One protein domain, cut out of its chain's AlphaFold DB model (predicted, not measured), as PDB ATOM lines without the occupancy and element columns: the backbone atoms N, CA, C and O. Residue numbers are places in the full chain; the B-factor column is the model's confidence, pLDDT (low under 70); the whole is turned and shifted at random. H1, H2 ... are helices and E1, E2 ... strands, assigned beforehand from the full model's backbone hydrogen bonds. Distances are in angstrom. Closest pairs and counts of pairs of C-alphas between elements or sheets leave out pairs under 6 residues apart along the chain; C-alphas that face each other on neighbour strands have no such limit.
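AT A GLANCE: This is residues 112 to 202 of the 556 residues of an uncharacterized protein of Phytophthora infestans (strain T30-4) (UniProt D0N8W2). Helix H2 is the core of a rounded body: H1 crosses it steeply on one side, and the hairpin of E2 and E3 lies along another side, with E2 the nearer strand. Long loops fill out the rest, and the short strand E1 lies near the beginning of H2. The printed part has 91 residues, with two named helices and three named strands in the order E1, H1, H2, E2, E3; the sheet, E2 - E3, is antiparallel. The class is mixed, helices and strands, with under half of the residues in named elements. The whole is compact, with a radius of gyration of the C-alphas of 13.2 A and spans of 35 by 30 by 26 A.

HOW THE PARTS SIT: Residues 112 to 113 pair antiparallel with residues 128 to 129 of E1, residues 128 to 130, which pairs with no named strand. H1, residues 134 to 147, and H2, residues 164 to 178, only just touch, with 3 pairs of C-alphas within 8 A, the closest those of Tyr 139 and Phe 171 at 6.2 A. They run the same way at a steep tilt of 61 degrees. In both helices every O i to N i+4 pair is within hydrogen-bond range. E2, residues 184 to 189, and E3, residues 195 to 201, form an antiparallel hairpin; N 186 and O 199 are within hydrogen-bond range at 2.9 A. The closest C-alphas of H2 and E2 are those of Lys 176 and Ile 184, 7.5 A apart.

IN THESE COORDINATES: E1 is 7.0 A long from C-alpha 128 at (-30.730, -4.393, 35.682). H1 measures 19.7 A, H2 20.6 A, E2 16.6 A and E3 17.3 A, ending at C-alpha 201 at (-49.123, -7.562, 45.093).

THE WHOLE: The C-alphas farthest apart, of Gly 126 and Asp 149, are 36.7 A apart. The printed part has no cut. The link from H1 to H2 is long, 16 residues. Residues 125 and 191 have pLDDT under 70.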
ATOM      1  N   CYS A 112     -33.091  -8.019  32.321       79.06
ATOM      2  CA  CYS A 112     -34.371  -7.431  32.745       79.06
ATOM      3  C   CYS A 112     -34.130  -6.366  33.835       79.06
ATOM      4  O   CYS A 112     -33.138  -6.438  34.568       79.06
ATOM      5  N   LYS A 113     -35.015  -5.367  33.962       82.75
ATOM      6  CA  LYS A 113     -34.952  -4.390  35.069       82.75
ATOM      7  C   LYS A 113     -35.294  -5.089  36.390       82.75
ATOM      8  O   LYS A 113     -36.198  -5.920  36.417       82.75
ATOM      9  N   VAL A 114     -34.582  -4.774  37.473       81.50
ATOM     10  CA  VAL A 114     -34.880  -5.308  38.813       81.50
ATOM     11  C   VAL A 114     -36.300  -4.871  39.209       81.50
ATOM     12  O   VAL A 114     -36.565  -3.667  39.214       81.50
ATOM     13  N   PRO A 115     -37.226  -5.806  39.497       77.94
ATOM     14  CA  PRO A 115     -38.580  -5.457  39.910       77.94
ATOM     15  C   PRO A 115     -38.578  -4.875  41.326       77.94
ATOM     16  O   PRO A 115     -37.678  -5.149  42.121       77.94
ATOM     17  N   ASP A 116     -39.617  -4.108  41.650       80.88
ATOM     18  CA  ASP A 116     -39.815  -3.530  42.980       80.88
ATOM     19  C   ASP A 116     -40.246  -4.623  43.977       80.88
ATOM     20  O   ASP A 116     -41.429  -4.910  44.163       80.88
ATOM     21  N   VAL A 117     -39.253  -5.324  44.530       83.56
ATOM     22  CA  VAL A 117     -39.405  -6.411  45.505       83.56
ATOM     23  C   VAL A 117     -38.487  -6.169  46.708       83.56
ATOM     24  O   VAL A 117     -37.379  -5.655  46.541       83.56
ATOM     25  N   PRO A 118     -38.898  -6.552  47.931       84.25
ATOM     26  CA  PRO A 118     -38.100  -6.318  49.127       84.25
ATOM     27  C   PRO A 118     -36.821  -7.166  49.116       84.25
ATOM     28  O   PRO A 118     -36.859  -8.386  48.953       84.25
ATOM     29  N   LEU A 119     -35.673  -6.511  49.313       83.31
ATOM     30  CA  LEU A 119     -34.342  -7.119  49.349       83.31
ATOM     31  C   LEU A 119     -33.554  -6.542  50.536       83.31
ATOM     32  O   LEU A 119     -33.236  -5.356  50.540       83.31
ATOM     33  N   VAL A 120     -33.187  -7.377  51.518       80.12
ATOM     34  CA  VAL A 120     -32.399  -6.946  52.702       80.12
ATOM     35  C   VAL A 120     -31.038  -6.376  52.303       80.12
ATOM     36  O   VAL A 120     -30.562  -5.408  52.889       80.12
ATOM     37  N   THR A 121     -30.408  -6.954  51.282       75.75
ATOM     38  CA  THR A 121     -29.199  -6.405  50.669       75.75
ATOM     39  C   THR A 121     -29.585  -5.704  49.373       75.75
ATOM     40  O   THR A 121     -30.031  -6.365  48.432       75.75
ATOM     41  N   LYS A 122     -29.383  -4.382  49.300       74.19
ATOM     42  CA  LYS A 122     -29.571  -3.612  48.063       74.19
ATOM     43  C   LYS A 122     -28.759  -4.246  46.931       74.19
ATOM     44  O   LYS A 122     -27.560  -4.488  47.084       74.19
ATOM     45  N   TYR A 123     -29.396  -4.492  45.788       79.75
ATOM     46  CA  TYR A 123     -28.691  -4.980  44.607       79.75
ATOM     47  C   TYR A 123     -27.686  -3.924  44.126       79.75
ATOM     48  O   TYR A 123     -28.052  -2.776  43.876       79.75
ATOM     49  N   ARG A 124     -26.408  -4.308  44.032       71.62
ATOM     50  CA  ARG A 124     -25.312  -3.408  43.639       71.62
ATOM     51  C   ARG A 124     -25.113  -3.297  42.121       71.62
ATOM     52  O   ARG A 124     -24.453  -2.367  41.682       71.62
ATOM     53  N   GLY A 125     -25.713  -4.180  41.319       69.00
ATOM     54  CA  GLY A 125     -25.560  -4.206  39.855       69.00
ATOM     55  C   GLY A 125     -26.381  -3.166  39.080       69.00
ATOM     56  O   GLY A 125     -26.862  -3.446  37.985       69.00
ATOM     57  N   GLY A 126     -26.602  -1.982  39.656       77.88
ATOM     58  CA  GLY A 126     -27.445  -0.943  39.058       77.88
ATOM     59  C   GLY A 126     -28.917  -1.354  38.923       77.88
ATOM     60  O   GLY A 126     -29.461  -2.073  39.759       77.88
ATOM     61  N   GLU A 127     -29.587  -0.865  37.875       80.50
ATOM     62  CA  GLU A 127     -31.027  -1.093  37.672       80.50
ATOM     63  C   GLU A 127     -31.392  -2.466  37.079       80.50
ATOM     64  O   GLU A 127     -32.568  -2.825  37.077       80.50
ATOM     65  N   PHE A 128     -30.441  -3.228  36.529       84.12
ATOM     66  CA  PHE A 128     -30.730  -4.393  35.682       84.12
ATOM     67  C   PHE A 128     -30.037  -5.655  36.178       84.12
ATOM     68  O   PHE A 128     -28.883  -5.607  36.582       84.12
ATOM     69  N   TYR A 129     -30.707  -6.803  36.072       84.25
ATOM     70  CA  TYR A 129     -30.135  -8.101  36.421       84.25
ATOM     71  C   TYR A 129     -30.023  -9.033  35.211       84.25
ATOM     72  O   TYR A 129     -30.816  -8.981  34.270       84.25
ATOM     73  N   PHE A 130     -29.027  -9.921  35.265       81.38
ATOM     74  CA  PHE A 130     -28.784 -10.940  34.249       81.38
ATOM     75  C   PHE A 130     -29.599 -12.216  34.526       81.38
ATOM     76  O   PHE A 130     -29.443 -12.865  35.566       81.38
ATOM     77  N   VAL A 131     -30.451 -12.612  33.580       82.88
ATOM     78  CA  VAL A 131     -31.291 -13.815  33.659       82.88
ATOM     79  C   VAL A 131     -30.450 -15.065  33.416       82.88
ATOM     80  O   VAL A 131     -30.172 -15.470  32.287       82.88
ATOM     81  N   ARG A 132     -30.077 -15.755  34.491       80.81
ATOM     82  CA  ARG A 132     -29.339 -17.018  34.382       80.81
ATOM     83  C   ARG A 132     -30.208 -18.108  33.759       80.81
ATOM     84  O   ARG A 132     -31.357 -18.301  34.140       80.81
ATOM     85  N   ALA A 133     -29.627 -18.899  32.860       76.00
ATOM     86  CA  ALA A 133     -30.340 -19.966  32.150       76.00
ATOM     87  C   ALA A 133     -31.007 -21.009  33.075       76.00
ATOM     88  O   ALA A 133     -32.048 -21.560  32.719       76.00
ATOM     89  N   CYS A 134     -30.457 -21.240  34.275       78.19
ATOM     90  CA  CYS A 134     -31.061 -22.108  35.289       78.19
ATOM     91  C   CYS A 134     -32.363 -21.548  35.890       78.19
ATOM     92  O   CYS A 134     -33.196 -22.336  36.330       78.19
ATOM     93  N   TYR A 135     -32.598 -20.229  35.853       88.50
ATOM     94  CA  TYR A 135     -33.810 -19.609  36.401       88.50
ATOM     95  C   TYR A 135     -35.089 -20.139  35.734       88.50
ATOM     96  O   TYR A 135     -36.095 -20.320  36.413       88.50
ATOM     97  N   LYS A 136     -35.061 -20.477  34.433       85.25
ATOM     98  CA  LYS A 136     -36.214 -21.109  33.763       85.25
ATOM     99  C   LYS A 136     -36.521 -22.497  34.341       85.25
ATOM    100  O   LYS A 136     -37.692 -22.818  34.518       85.25
ATOM    101  N   SER A 137     -35.494 -23.300  34.623       86.62
ATOM    102  CA  SER A 137     -35.646 -24.651  35.181       86.62
ATOM    103  C   SER A 137     -36.086 -24.611  36.643       86.62
ATOM    104  O   SER A 137     -37.013 -25.318  37.023       86.62
ATOM    105  N   TYR A 138     -35.470 -23.743  37.452       89.94
ATOM    106  CA  TYR A 138     -35.832 -23.566  38.859       89.94
ATOM    107  C   TYR A 138     -37.224 -22.951  39.028       89.94
ATOM    108  O   TYR A 138     -37.940 -23.353  39.938       89.94
ATOM    109  N   TYR A 139     -37.656 -22.052  38.134       92.12
ATOM    110  CA  TYR A 139     -39.035 -21.557  38.127       92.12
ATOM    111  C   TYR A 139     -40.037 -22.708  37.993       92.12
ATOM    112  O   TYR A 139     -40.915 -22.838  38.836       92.12
ATOM    113  N   VAL A 140     -39.865 -23.575  36.985       91.06
ATOM    114  CA  VAL A 140     -40.757 -24.729  36.770       91.06
ATOM    115  C   VAL A 140     -40.681 -25.709  37.943       91.06
ATOM    116  O   VAL A 140     -41.704 -26.225  38.362       91.06
ATOM    117  N   MET A 141     -39.499 -25.935  38.525       90.81
ATOM    118  CA  MET A 141     -39.362 -26.808  39.696       90.81
ATOM    119  C   MET A 141     -40.114 -26.268  40.924       90.81
ATOM    120  O   MET A 141     -40.803 -27.033  41.593       90.81
ATOM    121  N   VAL A 142     -40.002 -24.970  41.224       92.81
ATOM    122  CA  VAL A 142     -40.695 -24.343  42.364       92.81
ATOM    123  C   VAL A 142     -42.203 -24.252  42.105       92.81
ATOM    124  O   VAL A 142     -42.987 -24.562  42.997       92.81
ATOM    125  N   GLU A 143     -42.618 -23.899  40.886       92.62
ATOM    126  CA  GLU A 143     -44.026 -23.877  40.462       92.62
ATOM    127  C   GLU A 143     -44.668 -25.272  40.556       92.62
ATOM    128  O   GLU A 143     -45.748 -25.408  41.127       92.62
ATOM    129  N   ASP A 144     -43.982 -26.321  40.097       92.19
ATOM    130  CA  ASP A 144     -44.451 -27.706  40.197       92.19
ATOM    131  C   ASP A 144     -44.525 -28.181  41.656       92.19
ATOM    132  O   ASP A 144     -45.517 -28.800  42.048       92.19
ATOM    133  N   LEU A 145     -43.530 -27.849  42.488       91.56
ATOM    134  CA  LEU A 145     -43.544 -28.197  43.911       91.56
ATOM    135  C   LEU A 145     -44.725 -27.546  44.653       91.56
ATOM    136  O   LEU A 145     -45.403 -28.217  45.431       91.56
ATOM    137  N   LEU A 146     -44.992 -26.262  44.398       90.94
ATOM    138  CA  LEU A 146     -46.094 -25.523  45.025       90.94
ATOM    139  C   LEU A 146     -47.467 -25.973  44.493       90.94
ATOM    140  O   LEU A 146     -48.362 -26.273  45.281       90.94
ATOM    141  N   LEU A 147     -47.641 -26.028  43.167       90.81
ATOM    142  CA  LEU A 147     -48.960 -26.145  42.528       90.81
ATOM    143  C   LEU A 147     -49.365 -27.576  42.141       90.81
ATOM    144  O   LEU A 147     -50.560 -27.840  42.015       90.81
ATOM    145  N   LYS A 148     -48.411 -28.497  41.935       89.56
ATOM    146  CA  LYS A 148     -48.685 -29.899  41.543       89.56
ATOM    147  C   LYS A 148     -48.415 -30.877  42.685       89.56
ATOM    148  O   LYS A 148     -49.279 -31.691  43.003       89.56
ATOM    149  N   ASP A 149     -47.253 -30.770  43.331       90.00
ATOM    150  CA  ASP A 149     -46.860 -31.642  44.451       90.00
ATOM    151  C   ASP A 149     -47.450 -31.186  45.804       90.00
ATOM    152  O   ASP A 149     -47.216 -31.849  46.826       90.00
ATOM    153  N   GLY A 150     -48.171 -30.056  45.826       89.81
ATOM    154  CA  GLY A 150     -48.896 -29.527  46.985       89.81
ATOM    155  C   GLY A 150     -48.008 -29.185  48.183       89.81
ATOM    156  O   GLY A 150     -48.388 -29.458  49.321       89.81
ATOM    157  N   LYS A 151     -46.791 -28.672  47.959       91.50
ATOM    158  CA  LYS A 151     -45.865 -28.324  49.046       91.50
ATOM    159  C   LYS A 151     -46.221 -26.971  49.654       91.50
ATOM    160  O   LYS A 151     -46.117 -25.944  48.998       91.50
ATOM    161  N   GLU A 152     -46.550 -26.981  50.943       89.75
ATOM    162  CA  GLU A 152     -46.830 -25.780  51.746       89.75
ATOM    163  C   GLU A 152     -45.620 -24.833  51.857       89.75
ATOM    164  O   GLU A 152     -45.782 -23.636  52.076       89.75
ATOM    165  N   CYS A 153     -44.398 -25.358  51.708       89.94
ATOM    166  CA  CYS A 153     -43.158 -24.592  51.762       89.94
ATOM    167  C   CYS A 153     -42.120 -25.154  50.777       89.94
ATOM    168  O   CYS A 153     -41.940 -26.371  50.677       89.94
ATOM    169  N   VAL A 154     -41.418 -24.259  50.074       89.88
ATOM    170  CA  VAL A 154     -40.309 -24.578  49.162       89.88
ATOM    171  C   VAL A 154     -39.152 -23.613  49.428       89.88
ATOM    172  O   VAL A 154     -39.210 -22.435  49.074       89.88
ATOM    173  N   THR A 155     -38.084 -24.114  50.047       89.06
ATOM    174  CA  THR A 155     -36.878 -23.329  50.347       89.06
ATOM    175  C   THR A 155     -35.909 -23.365  49.169       89.06
ATOM    176  O   THR A 155     -35.381 -24.426  48.837       89.06
ATOM    177  N   VAL A 156     -35.615 -22.210  48.567       89.00
ATOM    178  CA  VAL A 156     -34.561 -22.092  47.549       89.00
ATOM    179  C   VAL A 156     -33.255 -21.720  48.246       89.00
ATOM    180  O   VAL A 156     -33.116 -20.618  48.773       89.00
ATOM    181  N   THR A 157     -32.295 -22.644  48.255       85.81
ATOM    182  CA  THR A 157     -30.970 -22.443  48.863       85.81
ATOM    183  C   THR A 157     -29.879 -22.217  47.809       85.81
ATOM    184  O   THR A 157     -30.082 -22.446  46.617       85.81
ATOM    185  N   GLY A 158     -28.716 -21.741  48.247       78.81
ATOM    186  CA  GLY A 158     -27.544 -21.488  47.416       78.81
ATOM    187  C   GLY A 158     -26.481 -20.693  48.172       78.81
ATOM    188  O   GLY A 158     -26.771 -20.072  49.193       78.81
ATOM    189  N   THR A 159     -25.244 -20.716  47.675       79.88
ATOM    190  CA  THR A 159     -24.094 -20.019  48.276       79.88
ATOM    191  C   THR A 159     -24.377 -18.516  48.436       79.88
ATOM    192  O   THR A 159     -24.944 -17.918  47.512       79.88
ATOM    193  N   PRO A 160     -23.996 -17.855  49.548       78.06
ATOM    194  CA  PRO A 160     -24.222 -16.421  49.706       78.06
ATOM    195  C   PRO A 160     -23.669 -15.620  48.525       78.06
ATOM    196  O   PRO A 160     -22.556 -15.848  48.064       78.06
ATOM    197  N   GLY A 161     -24.462 -14.687  47.997       77.69
ATOM    198  CA  GLY A 161     -24.062 -13.893  46.832       77.69
ATOM    199  C   GLY A 161     -24.165 -14.594  45.468       77.69
ATOM    200  O   GLY A 161     -23.923 -13.938  44.457       77.69
ATOM    201  N   ILE A 162     -24.599 -15.862  45.382       82.31
ATOM    202  CA  ILE A 162     -24.807 -16.559  44.092       82.31
ATOM    203  C   ILE A 162     -26.048 -16.078  43.316       82.31
ATOM    204  O   ILE A 162     -26.335 -16.596  42.239       82.31
ATOM    205  N   GLY A 163     -26.798 -15.098  43.830       86.06
ATOM    206  CA  GLY A 163     -27.972 -14.523  43.161       86.06
ATOM    207  C   GLY A 163     -29.316 -15.176  43.508       86.06
ATOM    208  O   GLY A 163     -30.245 -15.084  42.707       86.06
ATOM    209  N   THR A 164     -29.449 -15.816  44.675       88.12
ATOM    210  CA  THR A 164     -30.713 -16.417  45.153       88.12
ATOM    211  C   THR A 164     -31.833 -15.379  45.291       88.12
ATOM    212  O   THR A 164     -32.936 -15.593  44.801       88.12
ATOM    213  N   SER A 165     -31.551 -14.202  45.859       88.44
ATOM    214  CA  SER A 165     -32.534 -13.112  45.996       88.44
ATOM    215  C   SER A 165     -32.986 -12.544  44.640       88.44
ATOM    216  O   SER A 165     -34.135 -12.150  44.480       88.44
ATOM    217  N   ILE A 166     -32.105 -12.574  43.634       89.56
ATOM    218  CA  ILE A 166     -32.427 -12.192  42.251       89.56
ATOM    219  C   ILE A 166     -33.232 -13.291  41.539       89.56
ATOM    220  O   ILE A 166     -34.096 -12.981  40.722       89.56
ATOM    221  N   PHE A 167     -33.050 -14.567  41.903       91.25
ATOM    222  CA  PHE A 167     -33.979 -15.617  41.484       91.25
ATOM    223  C   PHE A 167     -35.374 -15.423  42.096       91.25
ATOM    224  O   PHE A 167     -36.356 -15.585  41.381       91.25
ATOM    225  N   TYR A 168     -35.483 -15.023  43.369       91.25
ATOM    226  CA  TYR A 168     -36.780 -14.667  43.958       91.25
ATOM    227  C   TYR A 168     -37.431 -13.480  43.231       91.25
ATOM    228  O   TYR A 168     -38.611 -13.559  42.904       91.25
ATOM    229  N   ALA A 169     -36.672 -12.435  42.884       89.25
ATOM    230  CA  ALA A 169     -37.165 -11.320  42.071       89.25
ATOM    231  C   ALA A 169     -37.709 -11.786  40.702       89.25
ATOM    232  O   ALA A 169     -38.854 -11.490  40.355       89.25
ATOM    233  N   TYR A 170     -36.929 -12.594  39.974       90.81
ATOM    234  CA  TYR A 170     -37.335 -13.232  38.715       90.81
ATOM    235  C   TYR A 170     -38.593 -14.104  38.867       90.81
ATOM    236  O   TYR A 170     -39.501 -14.057  38.033       90.81
ATOM    237  N   PHE A 171     -38.653 -14.909  39.932       92.00
ATOM    238  CA  PHE A 171     -39.773 -15.802  40.207       92.00
ATOM    239  C   PHE A 171     -41.050 -15.010  40.485       92.00
ATOM    240  O   PHE A 171     -42.062 -15.287  39.853       92.00
ATOM    241  N   LEU A 172     -41.002 -14.006  41.366       89.44
ATOM    242  CA  LEU A 172     -42.154 -13.175  41.734       89.44
ATOM    243  C   LEU A 172     -42.733 -12.434  40.521       89.44
ATOM    244  O   LEU A 172     -43.941 -12.490  40.287       89.44
ATOM    245  N   GLU A 173     -41.879 -11.795  39.715       87.12
ATOM    246  CA  GLU A 173     -42.300 -11.063  38.515       87.12
ATOM    247  C   GLU A 173     -43.000 -11.991  37.506       87.12
ATOM    248  O   GLU A 173     -44.078 -11.683  36.985       87.12
ATOM    249  N   ARG A 174     -42.410 -13.166  37.262       89.31
ATOM    250  CA  ARG A 174     -42.943 -14.162  36.333       89.31
ATOM    251  C   ARG A 174     -44.201 -14.852  36.868       89.31
ATOM    252  O   ARG A 174     -45.142 -15.050  36.103       89.31
ATOM    253  N   PHE A 175     -44.241 -15.177  38.158       89.38
ATOM    254  CA  PHE A 175     -45.382 -15.830  38.798       89.38
ATOM    255  C   PHE A 175     -46.587 -14.886  38.861       89.38
ATOM    256  O   PHE A 175     -47.687 -15.325  38.539       89.38
ATOM    257  N   LYS A 176     -46.395 -13.582  39.141       86.62
ATOM    258  CA  LYS A 176     -47.462 -12.564  39.024       86.62
ATOM    259  C   LYS A 176     -48.017 -12.492  37.596       86.62
ATOM    260  O   LYS A 176     -49.230 -12.435  37.415       86.62
ATOM    261  N   LYS A 177     -47.142 -12.525  36.580       85.62
ATOM    262  CA  LYS A 177     -47.537 -12.512  35.156       85.62
ATOM    263  C   LYS A 177     -48.293 -13.784  34.732       85.62
ATOM    264  O   LYS A 177     -49.179 -13.692  33.890       85.62
ATOM    265  N   ALA A 178     -47.975 -14.945  35.311       87.62
ATOM    266  CA  ALA A 178     -48.660 -16.215  35.035       87.62
ATOM    267  C   ALA A 178     -49.962 -16.407  35.843       87.62
ATOM    268  O   ALA A 178     -50.908 -17.011  35.344       87.62
ATOM    269  N   ASN A 179     -50.023 -15.875  37.067       87.81
ATOM    270  CA  ASN A 179     -51.100 -16.090  38.037       87.81
ATOM    271  C   ASN A 179     -51.735 -14.752  38.490       87.81
ATOM    272  O   ASN A 179     -51.683 -14.412  39.673       87.81
ATOM    273  N   PRO A 180     -52.365 -13.973  37.584       87.00
ATOM    274  CA  PRO A 180     -52.836 -12.605  37.863       87.00
ATOM    275  C   PRO A 180     -54.001 -12.509  38.868       87.00
ATOM    276  O   PRO A 180     -54.404 -11.407  39.240       87.00
ATOM    277  N   THR A 181     -54.559 -13.649  39.287       89.12
ATOM    278  CA  THR A 181     -55.617 -13.779  40.301       89.12
ATOM    279  C   THR A 181     -55.090 -14.027  41.717       89.12
ATOM    280  O   THR A 181     -55.888 -14.064  42.651       89.12
ATOM    281  N   TRP A 182     -53.779 -14.216  41.897       89.56
ATOM    282  CA  TRP A 182     -53.176 -14.506  43.199       89.56
ATOM    283  C   TRP A 182     -52.723 -13.226  43.905       89.56
ATOM    284  O   TRP A 182     -52.017 -12.406  43.321       89.56
ATOM    285  N   THR A 183     -53.056 -13.099  45.191       89.94
ATOM    286  CA  THR A 183     -52.370 -12.158  46.084       89.94
ATOM    287  C   THR A 183     -51.006 -12.736  46.441       89.94
ATOM    288  O   THR A 183     -50.924 -13.840  46.979       89.94
ATOM    289  N   ILE A 184     -49.935 -11.997  46.162       89.69
ATOM    290  CA  ILE A 184     -48.561 -12.415  46.468       89.69
ATOM    291  C   ILE A 184     -48.011 -11.502  47.561       89.69
ATOM    292  O   ILE A 184     -48.063 -10.280  47.432       89.69
ATOM    293  N   ILE A 185     -47.460 -12.089  48.622       89.12
ATOM    294  CA  ILE A 185     -46.763 -11.365  49.688       89.12
ATOM    295  C   ILE A 185     -45.280 -11.722  49.599       89.12
ATOM    296  O   ILE A 185     -44.924 -12.899  49.614       89.12
ATOM    297  N   ALA A 186     -44.422 -10.710  49.510       90.25
ATOM    298  CA  ALA A 186     -42.974 -10.856  49.584       90.25
ATOM    299  C   ALA A 186     -42.462 -10.142  50.839       90.25
ATOM    300  O   ALA A 186     -42.832  -8.997  51.090       90.25
ATOM    301  N   SER A 187     -41.596 -10.794  51.611       89.12
ATOM    302  CA  SER A 187     -40.948 -10.231  52.799       89.12
ATOM    303  C   SER A 187     -39.449 -10.507  52.770       89.12
ATOM    304  O   SER A 187     -39.007 -11.539  52.265       89.12
ATOM    305  N   ALA A 188     -38.655  -9.593  53.328       87.19
ATOM    306  CA  ALA A 188     -37.208  -9.755  53.422       87.19
ATOM    307  C   ALA A 188     -36.743  -9.645  54.881       87.19
ATOM    308  O   ALA A 188     -37.085  -8.691  55.586       87.19
ATOM    309  N   HIS A 189     -35.971 -10.636  55.332       82.88
ATOM    310  CA  HIS A 189     -35.652 -10.866  56.742       82.88
ATOM    311  C   HIS A 189     -34.155 -10.706  57.042       82.88
ATOM    312  O   HIS A 189     -33.316 -11.067  56.213       82.88
ATOM    313  N   THR A 190     -33.817 -10.201  58.231       78.75
ATOM    314  CA  THR A 190     -32.445 -10.238  58.764       78.75
ATOM    315  C   THR A 190     -32.029 -11.679  59.121       78.75
ATOM    316  O   THR A 190     -32.893 -12.562  59.188       78.75
ATOM    317  N   PRO A 191     -30.735 -11.963  59.378       68.31
ATOM    318  CA  PRO A 191     -30.290 -13.277  59.861       68.31
ATOM    319  C   PRO A 191     -30.978 -13.720  61.166       68.31
ATOM    320  O   PRO A 191     -31.170 -14.911  61.393       68.31
ATOM    321  N   GLU A 192     -31.421 -12.765  61.984       77.12
ATOM    322  CA  GLU A 192     -32.175 -12.951  63.234       77.12
ATOM    323  C   GLU A 192     -33.695 -13.108  62.990       77.12
ATOM    324  O   GLU A 192     -34.500 -12.965  63.909       77.12
ATOM    325  N   ALA A 193     -34.095 -13.378  61.741       75.88
ATOM    326  CA  ALA A 193     -35.465 -13.528  61.235       75.88
ATOM    327  C   ALA A 193     -36.369 -12.275  61.295       75.88
ATOM    328  O   ALA A 193     -37.530 -12.343  60.868       75.88
ATOM    329  N   GLY A 194     -35.862 -11.122  61.743       80.00
ATOM    330  CA  GLY A 194     -36.618  -9.868  61.807       80.00
ATOM    331  C   GLY A 194     -37.025  -9.359  60.420       80.00
ATOM    332  O   GLY A 194     -36.198  -9.289  59.516       80.00
ATOM    333  N   VAL A 195     -38.298  -8.996  60.230       85.38
ATOM    334  CA  VAL A 195     -38.789  -8.444  58.953       85.38
ATOM    335  C   VAL A 195     -38.256  -7.023  58.764       85.38
ATOM    336  O   VAL A 195     -38.503  -6.152  59.592       85.38
ATOM    337  N   THR A 196     -37.559  -6.782  57.653       84.25
ATOM    338  CA  THR A 196     -37.019  -5.457  57.282       84.25
ATOM    339  C   THR A 196     -37.938  -4.685  56.342       84.25
ATOM    340  O   THR A 196     -37.976  -3.459  56.364       84.25
ATOM    341  N   SER A 197     -38.644  -5.404  55.468       83.25
ATOM    342  CA  SER A 197     -39.442  -4.850  54.379       83.25
ATOM    343  C   SER A 197     -40.451  -5.888  53.882       83.25
ATOM    344  O   SER A 197     -40.229  -7.099  53.990       83.25
ATOM    345  N   LEU A 198     -41.577  -5.393  53.368       87.50
ATOM    346  CA  LEU A 198     -42.749  -6.164  52.963       87.50
ATOM    347  C   LEU A 198     -43.356  -5.515  51.714       87.50
ATOM    348  O   LEU A 198     -43.512  -4.297  51.680       87.50
ATOM    349  N   ALA A 199     -43.735  -6.319  50.725       85.38
ATOM    350  CA  ALA A 199     -44.527  -5.892  49.576       85.38
ATOM    351  C   ALA A 199     -45.717  -6.837  49.382       85.38
ATOM    352  O   ALA A 199     -45.592  -8.054  49.542       85.38
ATOM    353  N   VAL A 200     -46.870  -6.271  49.023       86.38
ATOM    354  CA  VAL A 200     -48.103  -7.008  48.731       86.38
ATOM    355  C   VAL A 200     -48.530  -6.668  47.309       86.38
ATOM    356  O   VAL A 200     -48.700  -5.501  46.966       86.38
ATOM    357  N   PHE A 201     -48.694  -7.692  46.479       83.31
ATOM    358  CA  PHE A 201     -49.123  -7.562  45.093       83.31
ATOM    359  C   PHE A 201     -50.535  -8.125  44.965       83.31
ATOM    360  O   PHE A 201     -50.729  -9.341  45.007       83.31
ATOM    361  N   GLU A 202     -51.520  -7.240  44.833       83.88
ATOM    362  CA  GLU A 202     -52.930  -7.622  44.731       83.88
ATOM    363  C   GLU A 202     -53.334  -8.007  43.294       83.88
ATOM    364  O   GLU A 202     -52.752  -7.488  42.327       83.88
TER     365      GLU A 202